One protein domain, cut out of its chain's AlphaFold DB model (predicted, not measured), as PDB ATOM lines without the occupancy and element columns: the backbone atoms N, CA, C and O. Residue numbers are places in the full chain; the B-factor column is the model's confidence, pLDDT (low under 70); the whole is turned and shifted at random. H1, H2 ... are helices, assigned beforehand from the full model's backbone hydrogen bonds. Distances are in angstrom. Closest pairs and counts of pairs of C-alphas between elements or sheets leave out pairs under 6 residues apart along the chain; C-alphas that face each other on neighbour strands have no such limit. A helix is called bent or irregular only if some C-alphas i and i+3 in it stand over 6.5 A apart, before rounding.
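AT A GLANCE: This is residues 105 to 165 of the 277 residues of an uncharacterized protein of Hyphomicrobiales bacterium (UniProt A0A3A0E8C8). What shape do these atoms make? They make a long helical hairpin with one arm overshooting: H2 folds back beside H1b, the second arm of the bent helix H1, while residues 105 to 120 of H1 stick out past the hairpin and make much of the length. What is it built of? The printed part has 61 residues with two named helices, H1 then H2, and no named strand; the class is all helix. How large is it? It is an extended rod spanning 58 by 15 by 10 A, with a radius of gyration of the C-alphas of 16.9 A.

IN THESE COORDINATES: Where is the longest helix? H1, residues 105 to 141, was assigned as one helix by its hydrogen bonds, but it is bent: C-alphas 119 and 122 are 6.8 A apart. Its arm H1a, residues 105 to 119, is 21.3 A long from C-alpha 105 at (23.194, -77.358, -7.436), and its arm H1b, residues 122 to 141, is 28.5 A long. Where is the other helix? H2, residues 145 to 163, is 26.8 A long and ends with C-alpha 163 at (12.719, -49.050, 1.144).

HOW THE PARTS SIT: How do the two arms stand? H1a and H1b stand at a steep tilt of 37 degrees, only just past shallow. What does H2 touch? H1b and H2 form a helical hairpin and touch, the closest C-alphas being those of Val 139 and Lys 148, 5.3 A apart. They run opposite ways at a shallow tilt of 21 degrees. H1a and H2 are apart. How do the backbones run? In H1a, H1b and H2 every O i to N i+4 pair is within hydrogen-bond range.

THE WHOLE: Which C-alphas are farthest apart? Those of Tyr 105 and Val 143, at 58.0 A. Is there a cut or a long link? The printed part has no cut, and the link from H1 to H2 is tight, with 3 residues. Where is confidence low? The mean pLDDT of the printed part is 83.0, and residues 123 to 124 and residue 143 are under 70.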
ATOM      1  N   TYR A 105      22.407 -78.401  -6.761       94.94
ATOM      2  CA  TYR A 105      23.194 -77.358  -7.436       94.94
ATOM      3  C   TYR A 105      22.581 -75.959  -7.285       94.94
ATOM      4  O   TYR A 105      23.291 -75.013  -6.942       94.94
ATOM      5  N   ALA A 106      21.263 -75.816  -7.438       94.56
ATOM      6  CA  ALA A 106      20.557 -74.556  -7.214       94.56
ATOM      7  C   ALA A 106      20.747 -74.047  -5.780       94.56
ATOM      8  O   ALA A 106      21.024 -72.870  -5.559       94.56
ATOM      9  N   SER A 107      20.684 -74.943  -4.792       92.94
ATOM     10  CA  SER A 107      20.938 -74.602  -3.387       92.94
ATOM     11  C   SER A 107      22.383 -74.140  -3.159       92.94
ATOM     12  O   SER A 107      22.618 -73.191  -2.405       92.94
ATOM     13  N   MET A 108      23.356 -74.761  -3.833       94.38
ATOM     14  CA  MET A 108      24.757 -74.331  -3.798       94.38
ATOM     15  C   MET A 108      24.949 -72.954  -4.450       94.38
ATOM     16  O   MET A 108      25.613 -72.095  -3.866       94.38
ATOM     17  N   MET A 109      24.330 -72.705  -5.608       96.06
ATOM     18  CA  MET A 109      24.356 -71.396  -6.271       96.06
ATOM     19  C   MET A 109      23.702 -70.311  -5.412       96.06
ATOM     20  O   MET A 109      24.256 -69.227  -5.273       96.06
ATOM     21  N   VAL A 110      22.591 -70.612  -4.734       94.19
ATOM     22  CA  VAL A 110      21.945 -69.696  -3.779       94.19
ATOM     23  C   VAL A 110      22.868 -69.355  -2.610       94.19
ATOM     24  O   VAL A 110      22.908 -68.209  -2.164       94.19
ATOM     25  N   ALA A 111      23.638 -70.319  -2.104       93.44
ATOM     26  CA  ALA A 111      24.616 -70.044  -1.056       93.44
ATOM     27  C   ALA A 111      25.715 -69.080  -1.543       93.44
ATOM     28  O   ALA A 111      26.076 -68.153  -0.815       93.44
ATOM     29  N   VAL A 112      26.209 -69.260  -2.773       94.38
ATOM     30  CA  VAL A 112      27.152 -68.328  -3.419       94.38
ATOM     31  C   VAL A 112      26.507 -66.951  -3.597       94.38
ATOM     32  O   VAL A 112      27.076 -65.943  -3.182       94.38
ATOM     33  N   TRP A 113      25.285 -66.916  -4.120       92.25
ATOM     34  CA  TRP A 113      24.501 -65.709  -4.349       92.25
ATOM     35  C   TRP A 113      24.313 -64.881  -3.076       92.25
ATOM     36  O   TRP A 113      24.595 -63.685  -3.052       92.25
ATOM     37  N   ARG A 114      23.891 -65.522  -1.980       90.62
ATOM     38  CA  ARG A 114      23.717 -64.866  -0.679       90.62
ATOM     39  C   ARG A 114      25.029 -64.304  -0.147       90.62
ATOM     40  O   ARG A 114      25.037 -63.181   0.345       90.62
ATOM     41  N   LYS A 115      26.134 -65.051  -0.260       90.69
ATOM     42  CA  LYS A 115      27.464 -64.561   0.141       90.69
ATOM     43  C   LYS A 115      27.862 -63.325  -0.664       90.69
ATOM     44  O   LYS A 115      28.294 -62.336  -0.079       90.69
ATOM     45  N   TRP A 116      27.654 -63.359  -1.978       89.94
ATOM     46  CA  TRP A 116      27.918 -62.223  -2.856       89.94
ATOM     47  C   TRP A 116      27.052 -61.011  -2.487       89.94
ATOM     48  O   TRP A 116      27.567 -59.900  -2.364       89.94
ATOM     49  N   LEU A 117      25.756 -61.217  -2.229       85.62
ATOM     50  CA  LEU A 117      24.842 -60.162  -1.792       85.62
ATOM     51  C   LEU A 117      25.275 -59.543  -0.462       85.62
ATOM     52  O   LEU A 117      25.328 -58.325  -0.357       85.62
ATOM     53  N   VAL A 118      25.614 -60.351   0.544       85.38
ATOM     54  CA  VAL A 118      26.071 -59.853   1.854       85.38
ATOM     55  C   VAL A 118      27.367 -59.053   1.731       85.38
ATOM     56  O   VAL A 118      27.523 -58.066   2.438       85.38
ATOM     57  N   LYS A 119      28.274 -59.431   0.826       84.75
ATOM     58  CA  LYS A 119      29.520 -58.691   0.589       84.75
ATOM     59  C   LYS A 119      29.274 -57.344  -0.103       84.75
ATOM     60  O   LYS A 119      29.854 -56.341   0.295       84.75
ATOM     61  N   ASN A 120      28.414 -57.313  -1.124       80.00
ATOM     62  CA  ASN A 120      28.284 -56.157  -2.019       80.00
ATOM     63  C   ASN A 120      27.104 -55.218  -1.687       80.00
ATOM     64  O   ASN A 120      27.139 -54.044  -2.042       80.00
ATOM     65  N   LEU A 121      26.055 -55.675  -0.986       75.81
ATOM     66  CA  LEU A 121      24.929 -54.816  -0.574       75.81
ATOM     67  C   LEU A 121      25.317 -53.732   0.452       75.81
ATOM     68  O   LEU A 121      24.912 -52.586   0.247       75.81
ATOM     69  N   PRO A 122      26.067 -54.027   1.538       72.25
ATOM     70  CA  PRO A 122      26.332 -53.051   2.598       72.25
ATOM     71  C   PRO A 122      27.103 -51.821   2.124       72.25
ATOM     72  O   PRO A 122      26.786 -50.718   2.564       72.25
ATOM     73  N   LEU A 123      28.046 -51.994   1.192       67.81
ATOM     74  CA  LEU A 123      28.788 -50.893   0.567       67.81
ATOM     75  C   LEU A 123      27.825 -49.843  -0.002       67.81
ATOM     76  O   LEU A 123      27.900 -48.657   0.309       67.81
ATOM     77  N   HIS A 124      26.825 -50.296  -0.751       67.06
ATOM     78  CA  HIS A 124      25.863 -49.405  -1.386       67.06
ATOM     79  C   HIS A 124      24.793 -48.876  -0.435       67.06
ATOM     80  O   HIS A 124      24.301 -47.760  -0.625       67.06
ATOM     81  N   ARG A 125      24.429 -49.645   0.595       73.81
ATOM     82  CA  ARG A 125      23.527 -49.154   1.637       73.81
ATOM     83  C   ARG A 125      24.170 -48.002   2.402       73.81
ATOM     84  O   ARG A 125      23.515 -46.985   2.616       73.81
ATOM     85  N   ALA A 126      25.451 -48.129   2.748       77.81
ATOM     86  CA  ALA A 126      26.217 -47.069   3.395       77.81
ATOM     87  C   ALA A 126      26.277 -45.803   2.523       77.81
ATOM     88  O   ALA A 126      25.940 -44.723   3.004       77.81
ATOM     89  N   GLU A 127      26.575 -45.932   1.224       78.69
ATOM     90  CA  GLU A 127      26.533 -44.803   0.279       78.69
ATOM     91  C   GLU A 127      25.159 -44.111   0.238       78.69
ATOM     92  O   GLU A 127      25.066 -42.881   0.214       78.69
ATOM     93  N   ARG A 128      24.064 -44.885   0.218       77.56
ATOM     94  CA  ARG A 128      22.698 -44.334   0.180       77.56
ATOM     95  C   ARG A 128      22.314 -43.651   1.486       77.56
ATOM     96  O   ARG A 128      21.654 -42.616   1.432       77.56
ATOM     97  N   LEU A 129      22.722 -44.200   2.628       83.38
ATOM     98  CA  LEU A 129      22.518 -43.580   3.938       83.38
ATOM     99  C   LEU A 129      23.314 -42.275   4.062       83.38
ATOM    100  O   LEU A 129      22.746 -41.264   4.461       83.38
ATOM    101  N   ALA A 130      24.572 -42.251   3.615       85.12
ATOM    102  CA  ALA A 130      25.379 -41.031   3.571       85.12
ATOM    103  C   ALA A 130      24.754 -39.969   2.650       85.12
ATOM    104  O   ALA A 130      24.663 -38.793   3.002       85.12
ATOM    105  N   ARG A 131      24.245 -40.382   1.479       82.00
ATOM    106  CA  ARG A 131      23.519 -39.488   0.567       82.00
ATOM    107  C   ARG A 131      22.225 -38.959   1.182       82.00
ATOM    108  O   ARG A 131      21.900 -37.798   0.952       82.00
ATOM    109  N   LYS A 132      21.495 -39.789   1.936       86.25
ATOM    110  CA  LYS A 132      20.305 -39.368   2.683       86.25
ATOM    111  C   LYS A 132      20.678 -38.291   3.708       86.25
ATOM    112  O   LYS A 132      20.122 -37.205   3.623       86.25
ATOM    113  N   ALA A 133      21.675 -38.543   4.555       86.88
ATOM    114  CA  ALA A 133      22.138 -37.588   5.563       86.88
ATOM    115  C   ALA A 133      22.587 -36.249   4.944       86.88
ATOM    116  O   ALA A 133      22.227 -35.179   5.429       86.88
ATOM    117  N   LYS A 134      23.305 -36.289   3.811       87.62
ATOM    118  CA  LYS A 134      23.692 -35.074   3.071       87.62
ATOM    119  C   LYS A 134      22.478 -34.294   2.554       87.62
ATOM    120  O   LYS A 134      22.473 -33.070   2.608       87.62
ATOM    121  N   LEU A 135      21.466 -34.982   2.024       82.88
ATOM    122  CA  LEU A 135      20.241 -34.337   1.540       82.88
ATOM    123  C   LEU A 135      19.398 -33.778   2.692       82.88
ATOM    124  O   LEU A 135      18.851 -32.694   2.536       82.88
ATOM    125  N   GLU A 136      19.333 -34.464   3.833       86.88
ATOM    126  CA  GLU A 136      18.684 -33.961   5.054       86.88
ATOM    127  C   GLU A 136      19.340 -32.660   5.530       86.88
ATOM    128  O   GLU A 136      18.645 -31.673   5.761       86.88
ATOM    129  N   ALA A 137      20.676 -32.615   5.576       85.19
ATOM    130  CA  ALA A 137      21.415 -31.404   5.924       85.19
ATOM    131  C   ALA A 137      21.145 -30.246   4.943       85.19
ATOM    132  O   ALA A 137      20.932 -29.115   5.372       85.19
ATOM    133  N   LEU A 138      21.084 -30.525   3.633       79.56
ATOM    134  CA  LEU A 138      20.763 -29.515   2.616       79.56
ATOM    135  C   LEU A 138      19.328 -28.987   2.734       79.56
ATOM    136  O   LEU A 138      19.109 -27.797   2.542       79.56
ATOM    137  N   VAL A 139      18.353 -29.841   3.066       82.50
ATOM    138  CA  VAL A 139      16.967 -29.404   3.329       82.50
ATOM    139  C   VAL A 139      16.911 -28.479   4.546       82.50
ATOM    140  O   VAL A 139      16.132 -27.527   4.544       82.50
ATOM    141  N   GLN A 140      17.734 -28.743   5.564       82.62
ATOM    142  CA  GLN A 140      17.793 -27.933   6.779       82.62
ATOM    143  C   GLN A 140      18.487 -26.580   6.560       82.62
ATOM    144  O   GLN A 140      18.105 -25.595   7.184       82.62
ATOM    145  N   GLN A 141      19.494 -26.528   5.681       81.62
ATOM    146  CA  GLN A 141      20.264 -25.317   5.364       81.62
ATOM    147  C   GLN A 141      19.635 -24.452   4.259       81.62
ATOM    148  O   GLN A 141      20.037 -23.306   4.081       81.62
ATOM    149  N   ALA A 142      18.673 -24.980   3.496       74.62
ATOM    150  CA  ALA A 142      18.030 -24.247   2.411       74.62
ATOM    151  C   ALA A 142      17.101 -23.144   2.946       74.62
ATOM    152  O   ALA A 142      16.089 -23.427   3.592       74.62
ATOM    153  N   VAL A 143      17.436 -21.895   2.620       67.50
ATOM    154  CA  VAL A 143      16.623 -20.705   2.919       67.50
ATOM    155  C   VAL A 143      15.583 -20.467   1.816       67.50
ATOM    156  O   VAL A 143      14.441 -20.117   2.106       67.50
ATOM    157  N   ASP A 144      15.932 -20.758   0.559       81.81
ATOM    158  CA  ASP A 144      15.038 -20.596  -0.590       81.81
ATOM    159  C   ASP A 144      14.005 -21.729  -0.686       81.81
ATOM    160  O   ASP A 144      14.349 -22.918  -0.713       81.81
ATOM    161  N   ALA A 145      12.725 -21.367  -0.827       77.69
ATOM    162  CA  ALA A 145      11.615 -22.321  -0.909       77.69
ATOM    163  C   ALA A 145      11.763 -23.309  -2.084       77.69
ATOM    164  O   ALA A 145      11.553 -24.512  -1.918       77.69
ATOM    165  N   VAL A 146      12.215 -22.821  -3.245       80.12
ATOM    166  CA  VAL A 146      12.431 -23.639  -4.453       80.12
ATOM    167  C   VAL A 146      13.562 -24.655  -4.246       80.12
ATOM    168  O   VAL A 146      13.438 -25.821  -4.622       80.12
ATOM    169  N   ALA A 147      14.662 -24.251  -3.602       76.75
ATOM    170  CA  ALA A 147      15.779 -25.148  -3.305       76.75
ATOM    171  C   ALA A 147      15.381 -26.228  -2.283       76.75
ATOM    172  O   ALA A 147      15.754 -27.398  -2.430       76.75
ATOM    173  N   LYS A 148      14.572 -25.852  -1.286       81.88
ATOM    174  CA  LYS A 148      14.046 -26.761  -0.263       81.88
ATOM    175  C   LYS A 148      13.129 -27.826  -0.862       81.88
ATOM    176  O   LYS A 148      13.314 -29.010  -0.577       81.88
ATOM    177  N   GLU A 149      12.209 -27.440  -1.743       85.25
ATOM    178  CA  GLU A 149      11.309 -28.372  -2.432       85.25
ATOM    179  C   GLU A 149      12.086 -29.368  -3.316       85.25
ATOM    180  O   GLU A 149      11.885 -30.584  -3.243       85.25
ATOM    181  N   GLN A 150      13.068 -28.886  -4.088       83.75
ATOM    182  CA  GLN A 150      13.924 -29.753  -4.905       83.75
ATOM    183  C   GLN A 150      14.746 -30.742  -4.061       83.75
ATOM    184  O   GLN A 150      14.940 -31.898  -4.460       83.75
ATOM    185  N   ALA A 151      15.249 -30.311  -2.902       78.44
ATOM    186  CA  ALA A 151      15.994 -31.165  -1.983       78.44
ATOM    187  C   ALA A 151      15.088 -32.225  -1.327       78.44
ATOM    188  O   ALA A 151      15.466 -33.400  -1.279       78.44
ATOM    189  N   GLN A 152      13.862 -31.860  -0.935       85.56
ATOM    190  CA  GLN A 152      12.851 -32.793  -0.424       85.56
ATOM    191  C   GLN A 152      12.450 -33.841  -1.470       85.56
ATOM    192  O   GLN A 152      12.413 -35.037  -1.170       85.56
ATOM    193  N   ALA A 153      12.245 -33.439  -2.728       87.06
ATOM    194  CA  ALA A 153      11.949 -34.372  -3.815       87.06
ATOM    195  C   ALA A 153      13.094 -35.380  -4.041       87.06
ATOM    196  O   ALA A 153      12.862 -36.576  -4.259       87.06
ATOM    197  N   LYS A 154      14.354 -34.926  -3.958       85.50
ATOM    198  CA  LYS A 154      15.538 -35.801  -4.034       85.50
ATOM    199  C   LYS A 154      15.617 -36.749  -2.833       85.50
ATOM    200  O   LYS A 154      15.923 -37.927  -3.027       85.50
ATOM    201  N   LEU A 155      15.311 -36.274  -1.628       83.19
ATOM    202  CA  LEU A 155      15.280 -37.083  -0.409       83.19
ATOM    203  C   LEU A 155      14.220 -38.187  -0.495       83.19
ATOM    204  O   LEU A 155      14.555 -39.360  -0.335       83.19
ATOM    205  N   ALA A 156      12.988 -37.850  -0.883       86.12
ATOM    206  CA  ALA A 156      11.906 -38.819  -1.062       86.12
ATOM    207  C   ALA A 156      12.273 -39.927  -2.070       86.12
ATOM    208  O   ALA A 156      11.961 -41.105  -1.869       86.12
ATOM    209  N   ARG A 157      13.001 -39.581  -3.146       84.81
ATOM    210  CA  ARG A 157      13.540 -40.566  -4.101       84.81
ATOM    211  C   ARG A 157      14.549 -41.512  -3.444       84.81
ATOM    212  O   ARG A 157      14.471 -42.718  -3.680       84.81
ATOM    213  N   VAL A 158      15.471 -40.997  -2.626       79.38
ATOM    214  CA  VAL A 158      16.465 -41.816  -1.904       79.38
ATOM    215  C   VAL A 158      15.791 -42.725  -0.877       79.38
ATOM    216  O   VAL A 158      16.104 -43.912  -0.825       79.38
ATOM    217  N   GLU A 159      14.809 -42.226  -0.128       83.62
ATOM    218  CA  GLU A 159      14.061 -43.029   0.844       83.62
ATOM    219  C   GLU A 159      13.255 -44.148   0.188       83.62
ATOM    220  O   GLU A 159      13.301 -45.299   0.626       83.62
ATOM    221  N   LYS A 160      12.562 -43.847  -0.917       84.62
ATOM    222  CA  LYS A 160      11.874 -44.862  -1.724       84.62
ATOM    223  C   LYS A 160      12.853 -45.918  -2.236       84.62
ATOM    224  O   LYS A 160      12.511 -47.099  -2.292       84.62
ATOM    225  N   ALA A 161      14.066 -45.510  -2.596       76.00
ATOM    226  CA  ALA A 161      15.104 -46.410  -3.072       76.00
ATOM    227  C   ALA A 161      15.719 -47.269  -1.948       76.00
ATOM    228  O   ALA A 161      16.077 -48.411  -2.221       76.00
ATOM    229  N   LEU A 162      15.814 -46.757  -0.713       78.50
ATOM    230  CA  LEU A 162      16.211 -47.516   0.484       78.50
ATOM    231  C   LEU A 162      15.126 -48.520   0.902       78.50
ATOM    232  O   LEU A 162      15.429 -49.671   1.192       78.50
ATOM    233  N   LYS A 163      13.843 -48.133   0.861       77.94
ATOM    234  CA  LYS A 163      12.719 -49.050   1.144       77.94
ATOM    235  C   LYS A 163      12.637 -50.216   0.155       77.94
ATOM    236  O   LYS A 163      12.206 -51.303   0.519       77.94
ATOM    237  N   ARG A 164      13.033 -49.985  -1.099       73.88
ATOM    238  CA  ARG A 164      13.083 -50.996  -2.172       73.88
ATOM    239  C   ARG A 164      14.420 -51.735  -2.242       73.88
ATOM    240  O   ARG A 164      14.662 -52.452  -3.211       73.88
ATOM    241  N   GLU A 165      15.309 -51.513  -1.279       72.06
ATOM    242  CA  GLU A 165      16.616 -52.147  -1.285       72.06
ATOM    243  C   GLU A 165      16.478 -53.665  -1.182       72.06
ATOM    244  O   GLU A 165      15.623 -54.209  -0.475       72.06
TER     245      GLU A 165